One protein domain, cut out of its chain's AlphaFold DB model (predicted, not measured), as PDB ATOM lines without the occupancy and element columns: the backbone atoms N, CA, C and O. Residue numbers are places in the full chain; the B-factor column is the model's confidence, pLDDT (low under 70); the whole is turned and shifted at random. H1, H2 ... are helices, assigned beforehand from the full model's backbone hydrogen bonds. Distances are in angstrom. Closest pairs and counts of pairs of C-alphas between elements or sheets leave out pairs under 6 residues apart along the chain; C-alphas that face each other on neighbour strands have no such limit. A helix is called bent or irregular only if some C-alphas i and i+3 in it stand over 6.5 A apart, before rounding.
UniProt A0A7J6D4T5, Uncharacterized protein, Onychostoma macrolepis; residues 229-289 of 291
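What this domain is: This is residues 229 to 289 of the 291 residues of an uncharacterized protein of Onychostoma macrolepis (UniProt A0A7J6D4T5). The picture is a wide, open U of two helices with no contact between them: H1 runs out, a link turns at the end, and the longer, bent H2 runs back and on past the start of H1. The printed part has 61 residues, with two named helices, H1 then H2, and no named strand; the class is all helix. It is extended, with a radius of gyration of the C-alphas of 17.2 A, and a rod in outline, spanning 55 by 22 by 11 A.

How they stand to each other: Start with H1, residues 230 to 245; a short link of 10 residues leads to H2, residues 256 to 287. By its hydrogen bonds H2 was assigned as one helix, but it is bent: C-alphas 263 and 266 are 7.3 A apart. Its arms, H2a, residues 256 to 263, and H2b, residues 266 to 287, stand at a steep tilt of 59 degrees. H1 is apart from both arms. In H1, H2a and H2b every O i to N i+4 pair is within hydrogen-bond range.

Where its parts are: Find C-alpha 230 at (-50.458, 77.043, 86.711); from there H1 runs 22.7 A. H2a covers 10.4 A, and H2b runs 31.8 A to C-alpha 287 at (-26.284, 82.822, 90.448).

The domain as a whole: The C-alphas farthest apart, of Lys 251 and Arg 289, are 55.0 A apart. The printed part has no cut, and residue 289 alone has pLDDT under 70.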
ATOM      1  N   GLN A 229     -50.656  81.424  88.935       82.62
ATOM      2  CA  GLN A 229     -49.747  80.320  88.614       82.62
ATOM      3  C   GLN A 229     -50.525  79.101  88.102       82.62
ATOM      4  O   GLN A 229     -51.679  78.899  88.480       82.62
ATOM      5  N   GLU A 230     -49.874  78.263  87.291       81.75
ATOM      6  CA  GLU A 230     -50.458  77.043  86.711       81.75
ATOM      7  C   GLU A 230     -51.110  76.147  87.775       81.75
ATOM      8  O   GLU A 230     -52.273  75.772  87.636       81.75
ATOM      9  N   ASP A 231     -50.427  75.912  88.897       82.81
ATOM     10  CA  ASP A 231     -50.953  75.107  90.008       82.81
ATOM     11  C   ASP A 231     -52.267  75.668  90.577       82.81
ATOM     12  O   ASP A 231     -53.163  74.918  90.972       82.81
ATOM     13  N   THR A 232     -52.417  76.996  90.588       85.00
ATOM     14  CA  THR A 232     -53.645  77.659  91.054       85.00
ATOM     15  C   THR A 232     -54.788  77.456  90.064       85.00
ATOM     16  O   THR A 232     -55.911  77.181  90.486       85.00
ATOM     17  N   VAL A 233     -54.502  77.523  88.759       84.06
ATOM     18  CA  VAL A 233     -55.480  77.245  87.692       84.06
ATOM     19  C   VAL A 233     -55.987  75.810  87.800       84.06
ATOM     20  O   VAL A 233     -57.195  75.575  87.799       84.06
ATOM     21  N   VAL A 234     -55.075  74.844  87.946       85.31
ATOM     22  CA  VAL A 234     -55.419  73.420  88.078       85.31
ATOM     23  C   VAL A 234     -56.266  73.182  89.329       85.31
ATOM     24  O   VAL A 234     -57.299  72.515  89.255       85.31
ATOM     25  N   ALA A 235     -55.888  73.770  90.469       85.88
ATOM     26  CA  ALA A 235     -56.644  73.648  91.713       85.88
ATOM     27  C   ALA A 235     -58.065  74.223  91.600       85.88
ATOM     28  O   ALA A 235     -59.031  73.558  91.978       85.88
ATOM     29  N   GLN A 236     -58.214  75.427  91.045       86.56
ATOM     30  CA  GLN A 236     -59.524  76.044  90.833       86.56
ATOM     31  C   GLN A 236     -60.383  75.236  89.856       86.56
ATOM     32  O   GLN A 236     -61.567  75.023  90.116       86.56
ATOM     33  N   ARG A 237     -59.783  74.704  88.785       86.38
ATOM     34  CA  ARG A 237     -60.481  73.845  87.826       86.38
ATOM     35  C   ARG A 237     -61.041  72.587  88.489       86.38
ATOM     36  O   ARG A 237     -62.214  72.277  88.294       86.38
ATOM     37  N   MET A 238     -60.241  71.910  89.317       87.62
ATOM     38  CA  MET A 238     -60.696  70.738  90.073       87.62
ATOM     39  C   MET A 238     -61.879  71.066  90.993       87.62
ATOM     40  O   MET A 238     -62.816  70.274  91.093       87.62
ATOM     41  N   ILE A 239     -61.864  72.236  91.639       87.94
ATOM     42  CA  ILE A 239     -62.962  72.687  92.503       87.94
ATOM     43  C   ILE A 239     -64.233  72.919  91.678       87.94
ATOM     44  O   ILE A 239     -65.287  72.392  92.034       87.94
ATOM     45  N   CYS A 240     -64.146  73.661  90.571       86.56
ATOM     46  CA  CYS A 240     -65.292  73.925  89.697       86.56
ATOM     47  C   CYS A 240     -65.895  72.632  89.126       86.56
ATOM     48  O   CYS A 240     -67.120  72.479  89.106       86.56
ATOM     49  N   ASP A 241     -65.052  71.681  88.719       87.25
ATOM     50  CA  ASP A 241     -65.498  70.383  88.212       87.25
ATOM     51  C   ASP A 241     -66.226  69.583  89.305       87.25
ATOM     52  O   ASP A 241     -67.318  69.062  89.071       87.25
ATOM     53  N   TYR A 242     -65.694  69.560  90.531       89.19
ATOM     54  CA  TYR A 242     -66.335  68.877  91.656       89.19
ATOM     55  C   TYR A 242     -67.679  69.511  92.054       89.19
ATOM     56  O   TYR A 242     -68.679  68.811  92.206       89.19
ATOM     57  N   VAL A 243     -67.738  70.842  92.152       89.75
ATOM     58  CA  VAL A 243     -68.978  71.589  92.434       89.75
ATOM     59  C   VAL A 243     -70.045  71.307  91.373       89.75
ATOM     60  O   VAL A 243     -71.224  71.135  91.702       89.75
ATOM     61  N   SER A 244     -69.634  71.235  90.105       86.44
ATOM     62  CA  SER A 244     -70.520  70.927  88.982       86.44
ATOM     63  C   SER A 244     -71.092  69.515  89.089       86.44
ATOM     64  O   SER A 244     -72.298  69.336  88.929       86.44
ATOM     65  N   VAL A 245     -70.262  68.525  89.442       89.44
ATOM     66  CA  VAL A 245     -70.700  67.138  89.692       89.44
ATOM     67  C   VAL A 245     -71.699  67.063  90.850       89.44
ATOM     68  O   VAL A 245     -72.693  66.345  90.755       89.44
ATOM     69  N   CYS A 246     -71.497  67.839  91.916       88.31
ATOM     70  CA  CYS A 246     -72.449  67.923  93.027       88.31
ATOM     71  C   CYS A 246     -73.755  68.658  92.659       88.31
ATOM     72  O   CYS A 246     -74.726  68.611  93.415       88.31
ATOM     73  N   GLY A 247     -73.818  69.325  91.503       89.81
ATOM     74  CA  GLY A 247     -74.995  70.066  91.051       89.81
ATOM     75  C   GLY A 247     -75.172  71.422  91.741       89.81
ATOM     76  O   GLY A 247     -76.315  71.864  91.917       89.81
ATOM     77  N   GLY A 248     -74.060  72.047  92.149       88.44
ATOM     78  CA  GLY A 248     -73.992  73.392  92.723       88.44
ATOM     79  C   GLY A 248     -73.317  73.454  94.097       88.44
ATOM     80  O   GLY A 248     -73.255  72.466  94.825       88.44
ATOM     81  N   VAL A 249     -72.853  74.650  94.481       88.00
ATOM     82  CA  VAL A 249     -72.062  74.888  95.710       88.00
ATOM     83  C   VAL A 249     -72.800  74.449  96.979       88.00
ATOM     84  O   VAL A 249     -72.193  73.901  97.891       88.00
ATOM     85  N   LEU A 250     -74.125  74.623  97.023       91.31
ATOM     86  CA  LEU A 250     -74.950  74.261  98.184       91.31
ATOM     87  C   LEU A 250     -75.144  72.747  98.364       91.31
ATOM     88  O   LEU A 250     -75.610  72.314  99.412       91.31
ATOM     89  N   LYS A 251     -74.823  71.949  97.341       91.06
ATOM     90  CA  LYS A 251     -74.979  70.489  97.353       91.06
ATOM     91  C   LYS A 251     -73.661  69.757  97.597       91.06
ATOM     92  O   LYS A 251     -73.642  68.530  97.627       91.06
ATOM     93  N   VAL A 252     -72.564  70.497  97.753       91.25
ATOM     94  CA  VAL A 252     -71.255  69.916  98.041       91.25
ATOM     95  C   VAL A 252     -71.259  69.359  99.470       91.25
ATOM     96  O   VAL A 252     -71.521  70.112 100.413       91.25
ATOM     97  N   PRO A 253     -70.981  68.060  99.668       91.00
ATOM     98  CA  PRO A 253     -70.976  67.470 100.998       91.00
ATOM     99  C   PRO A 253     -69.801  68.007 101.826       91.00
ATOM    100  O   PRO A 253     -68.647  67.954 101.405       91.00
ATOM    101  N   LEU A 254     -70.088  68.487 103.037       90.38
ATOM    102  CA  LEU A 254     -69.070  68.922 103.996       90.38
ATOM    103  C   LEU A 254     -68.465  67.708 104.705       90.38
ATOM    104  O   LEU A 254     -68.917  67.301 105.777       90.38
ATOM    105  N   THR A 255     -67.449  67.107 104.090       93.56
ATOM    106  CA  THR A 255     -66.735  65.972 104.682       93.56
ATOM    107  C   THR A 255     -65.720  66.430 105.733       93.56
ATOM    108  O   THR A 255     -65.279  67.585 105.754       93.56
ATOM    109  N   LYS A 256     -65.320  65.519 106.629       94.44
ATOM    110  CA  LYS A 256     -64.335  65.820 107.684       94.44
ATOM    111  C   LYS A 256     -62.975  66.197 107.095       94.44
ATOM    112  O   LYS A 256     -62.272  67.029 107.662       94.44
ATOM    113  N   GLU A 257     -62.632  65.624 105.950       93.50
ATOM    114  CA  GLU A 257     -61.393  65.874 105.219       93.50
ATOM    115  C   GLU A 257     -61.361  67.306 104.677       93.50
ATOM    116  O   GLU A 257     -60.359  67.995 104.854       93.50
ATOM    117  N   ILE A 258     -62.468  67.792 104.099       90.44
ATOM    118  CA  ILE A 258     -62.579  69.180 103.618       90.44
ATOM    119  C   ILE A 258     -62.465  70.161 104.790       90.44
ATOM    120  O   ILE A 258     -61.747  71.157 104.696       90.44
ATOM    121  N   LEU A 259     -63.118  69.866 105.918       93.00
ATOM    122  CA  LEU A 259     -63.039  70.699 107.121       93.00
ATOM    123  C   LEU A 259     -61.616  70.741 107.701       93.00
ATOM    124  O   LEU A 259     -61.127  71.811 108.062       93.00
ATOM    125  N   ALA A 260     -60.924  69.601 107.748       94.62
ATOM    126  CA  ALA A 260     -59.534  69.522 108.198       94.62
ATOM    127  C   ALA A 260     -58.567  70.240 107.236       94.62
ATOM    128  O   ALA A 260     -57.653  70.950 107.674       94.62
ATOM    129  N   ALA A 261     -58.782  70.109 105.925       91.31
ATOM    130  CA  ALA A 261     -58.022  70.829 104.909       91.31
ATOM    131  C   ALA A 261     -58.217  72.348 105.050       91.31
ATOM    132  O   ALA A 261     -57.237  73.088 105.105       91.31
ATOM    133  N   ALA A 262     -59.456  72.816 105.223       91.81
ATOM    134  CA  ALA A 262     -59.759  74.229 105.442       91.81
ATOM    135  C   ALA A 262     -59.118  74.770 106.734       91.81
ATOM    136  O   ALA A 262     -58.511  75.842 106.724       91.81
ATOM    137  N   ALA A 263     -59.184  74.008 107.831       93.94
ATOM    138  CA  ALA A 263     -58.573  74.388 109.105       93.94
ATOM    139  C   ALA A 263     -57.038  74.502 109.015       93.94
ATOM    140  O   ALA A 263     -56.435  75.368 109.652       93.94
ATOM    141  N   SER A 264     -56.397  73.653 108.206       94.25
ATOM    142  CA  SER A 264     -54.939  73.643 108.032       94.25
ATOM    143  C   SER A 264     -54.429  74.546 106.900       94.25
ATOM    144  O   SER A 264     -53.231  74.847 106.873       94.25
ATOM    145  N   ALA A 265     -55.305  75.052 106.026       91.38
ATOM    146  CA  ALA A 265     -54.949  75.821 104.829       91.38
ATOM    147  C   ALA A 265     -54.021  77.010 105.124       91.38
ATOM    148  O   ALA A 265     -53.021  77.217 104.438       91.38
ATOM    149  N   ARG A 266     -54.290  77.762 106.200       91.94
ATOM    150  CA  ARG A 266     -53.447  78.903 106.595       91.94
ATOM    151  C   ARG A 266     -52.032  78.476 106.991       91.94
ATOM    152  O   ARG A 266     -51.078  79.187 106.686       91.94
ATOM    153  N   SER A 267     -51.896  77.348 107.685       94.12
ATOM    154  CA  SER A 267     -50.589  76.814 108.081       94.12
ATOM    155  C   SER A 267     -49.806  76.343 106.855       94.12
ATOM    156  O   SER A 267     -48.656  76.736 106.669       94.12
ATOM    157  N   GLN A 268     -50.464  75.597 105.962       91.31
ATOM    158  CA  GLN A 268     -49.859  75.130 104.712       91.31
ATOM    159  C   GLN A 268     -49.415  76.292 103.815       91.31
ATOM    160  O   GLN A 268     -48.306  76.268 103.288       91.31
ATOM    161  N   TYR A 269     -50.217  77.355 103.716       90.25
ATOM    162  CA  TYR A 269     -49.847  78.553 102.963       90.25
ATOM    163  C   TYR A 269     -48.587  79.230 103.519       90.25
ATOM    164  O   TYR A 269     -47.704  79.624 102.759       90.25
ATOM    165  N   ARG A 270     -48.454  79.329 104.848       92.69
ATOM    166  CA  ARG A 270     -47.238  79.881 105.468       92.69
ATOM    167  C   ARG A 270     -46.010  79.023 105.172       92.69
ATOM    168  O   ARG A 270     -44.977  79.575 104.814       92.69
ATOM    169  N   LEU A 271     -46.142  77.699 105.264       93.69
ATOM    170  CA  LEU A 271     -45.066  76.771 104.908       93.69
ATOM    171  C   LEU A 271     -44.645  76.931 103.442       93.69
ATOM    172  O   LEU A 271     -43.452  76.964 103.156       93.69
ATOM    173  N   HIS A 272     -45.608  77.085 102.532       89.19
ATOM    174  CA  HIS A 272     -45.339  77.332 101.117       89.19
ATOM    175  C   HIS A 272     -44.564  78.644 100.895       89.19
ATOM    176  O   HIS A 272     -43.553  78.651 100.197       89.19
ATOM    177  N   LEU A 273     -44.970  79.743 101.544       91.88
ATOM    178  CA  LEU A 273     -44.252  81.021 101.459       91.88
ATOM    179  C   LEU A 273     -42.810  80.930 101.979       91.88
ATOM    180  O   LEU A 273     -41.902  81.516 101.388       91.88
ATOM    181  N   ASP A 274     -42.585  80.201 103.073       93.69
ATOM    182  CA  ASP A 274     -41.244  80.012 103.629       93.69
ATOM    183  C   ASP A 274     -40.364  79.150 102.708       93.69
ATOM    184  O   ASP A 274     -39.170  79.418 102.563       93.69
ATOM    185  N   GLN A 275     -40.941  78.143 102.045       91.81
ATOM    186  CA  GLN A 275     -40.241  77.348 101.034       91.81
ATOM    187  C   GLN A 275     -39.857  78.188  99.812       91.81
ATOM    188  O   GLN A 275     -38.719  78.092  99.355       91.81
ATOM    189  N   GLU A 276     -40.757  79.036  99.315       88.38
ATOM    190  CA  GLU A 276     -40.473  79.914  98.174       88.38
ATOM    191  C   GLU A 276     -39.357  80.917  98.481       88.38
ATOM    192  O   GLU A 276     -38.435  81.068  97.679       88.38
ATOM    193  N   LYS A 277     -39.347  81.518  99.679       92.12
ATOM    194  CA  LYS A 277     -38.234  82.379 100.115       92.12
ATOM    195  C   LYS A 277     -36.897  81.639 100.109       92.12
ATOM    196  O   LYS A 277     -35.924  82.132  99.543       92.12
ATOM    197  N   ARG A 278     -36.855  80.423 100.663       92.50
ATOM    198  CA  ARG A 278     -35.634  79.598 100.688       92.50
ATOM    199  C   ARG A 278     -35.153  79.230  99.285       92.50
ATOM    200  O   ARG A 278     -33.948  79.220  99.038       92.50
ATOM    201  N   LYS A 279     -36.069  78.932  98.355       90.25
ATOM    202  CA  LYS A 279     -35.717  78.668  96.950       90.25
ATOM    203  C   LYS A 279     -35.133  79.910  96.278       90.25
ATOM    204  O   LYS A 279     -34.131  79.788  95.579       90.25
ATOM    205  N   GLN A 280     -35.710  81.088  96.512       87.25
ATOM    206  CA  GLN A 280     -35.196  82.352  95.971       87.25
ATOM    207  C   GLN A 280     -33.803  82.684  96.514       87.25
ATOM    208  O   GLN A 280     -32.907  83.004  95.737       87.25
ATOM    209  N   GLU A 281     -33.588  82.535  97.823       89.12
ATOM    210  CA  GLU A 281     -32.275  82.718  98.455       89.12
ATOM    211  C   GLU A 281     -31.236  81.734  97.894       89.12
ATOM    212  O   GLU A 281     -30.124  82.131  97.541       89.12
ATOM    213  N   SER A 282     -31.610  80.460  97.735       85.56
ATOM    214  CA  SER A 282     -30.744  79.435  97.145       85.56
ATOM    215  C   SER A 282     -30.395  79.734  95.684       85.56
ATOM    216  O   SER A 282     -29.229  79.624  95.301       85.56
ATOM    217  N   ASN A 283     -31.368  80.154  94.873       84.50
ATOM    218  CA  ASN A 283     -31.142  80.506  93.473       84.50
ATOM    219  C   ASN A 283     -30.253  81.747  93.336       84.50
ATOM    220  O   ASN A 283     -29.271  81.696  92.601       84.50
ATOM    221  N   ALA A 284     -30.499  82.801  94.121       81.06
ATOM    222  CA  ALA A 284     -29.655  83.995  94.138       81.06
ATOM    223  C   ALA A 284     -28.211  83.676  94.565       81.06
ATOM    224  O   ALA A 284     -27.252  84.264  94.063       81.06
ATOM    225  N   GLN A 285     -28.028  82.727  95.486       78.56
ATOM    226  CA  GLN A 285     -26.703  82.292  95.920       78.56
ATOM    227  C   GLN A 285     -26.001  81.391  94.896       78.56
ATOM    228  O   GLN A 285     -24.774  81.419  94.807       78.56
ATOM    229  N   ARG A 286     -26.755  80.621  94.100       75.12
ATOM    230  CA  ARG A 286     -26.213  79.883  92.950       75.12
ATOM    231  C   ARG A 286     -25.778  80.850  91.857       75.12
ATOM    232  O   ARG A 286     -24.648  80.731  91.411       75.12
ATOM    233  N   GLU A 287     -26.602  81.825  91.484       72.44
ATOM    234  CA  GLU A 287     -26.284  82.822  90.448       72.44
ATOM    235  C   GLU A 287     -25.025  83.637  90.777       72.44
ATOM    236  O   GLU A 287     -24.165  83.805  89.918       72.44
ATOM    237  N   LYS A 288     -24.837  84.035  92.043       72.81
ATOM    238  CA  LYS A 288     -23.605  84.696  92.520       72.81
ATOM    239  C   LYS A 288     -22.346  83.823  92.474       72.81
ATOM    240  O   LYS A 288     -21.260  84.341  92.683       72.81
ATOM    241  N   ARG A 289     -22.484  82.508  92.292       62.06
ATOM    242  CA  ARG A 289     -21.372  81.543  92.252       62.06
ATOM    243  C   ARG A 289     -20.907  81.239  90.823       62.06
ATOM    244  O   ARG A 289     -19.884  80.583  90.660       62.06
TER     245      ARG A 289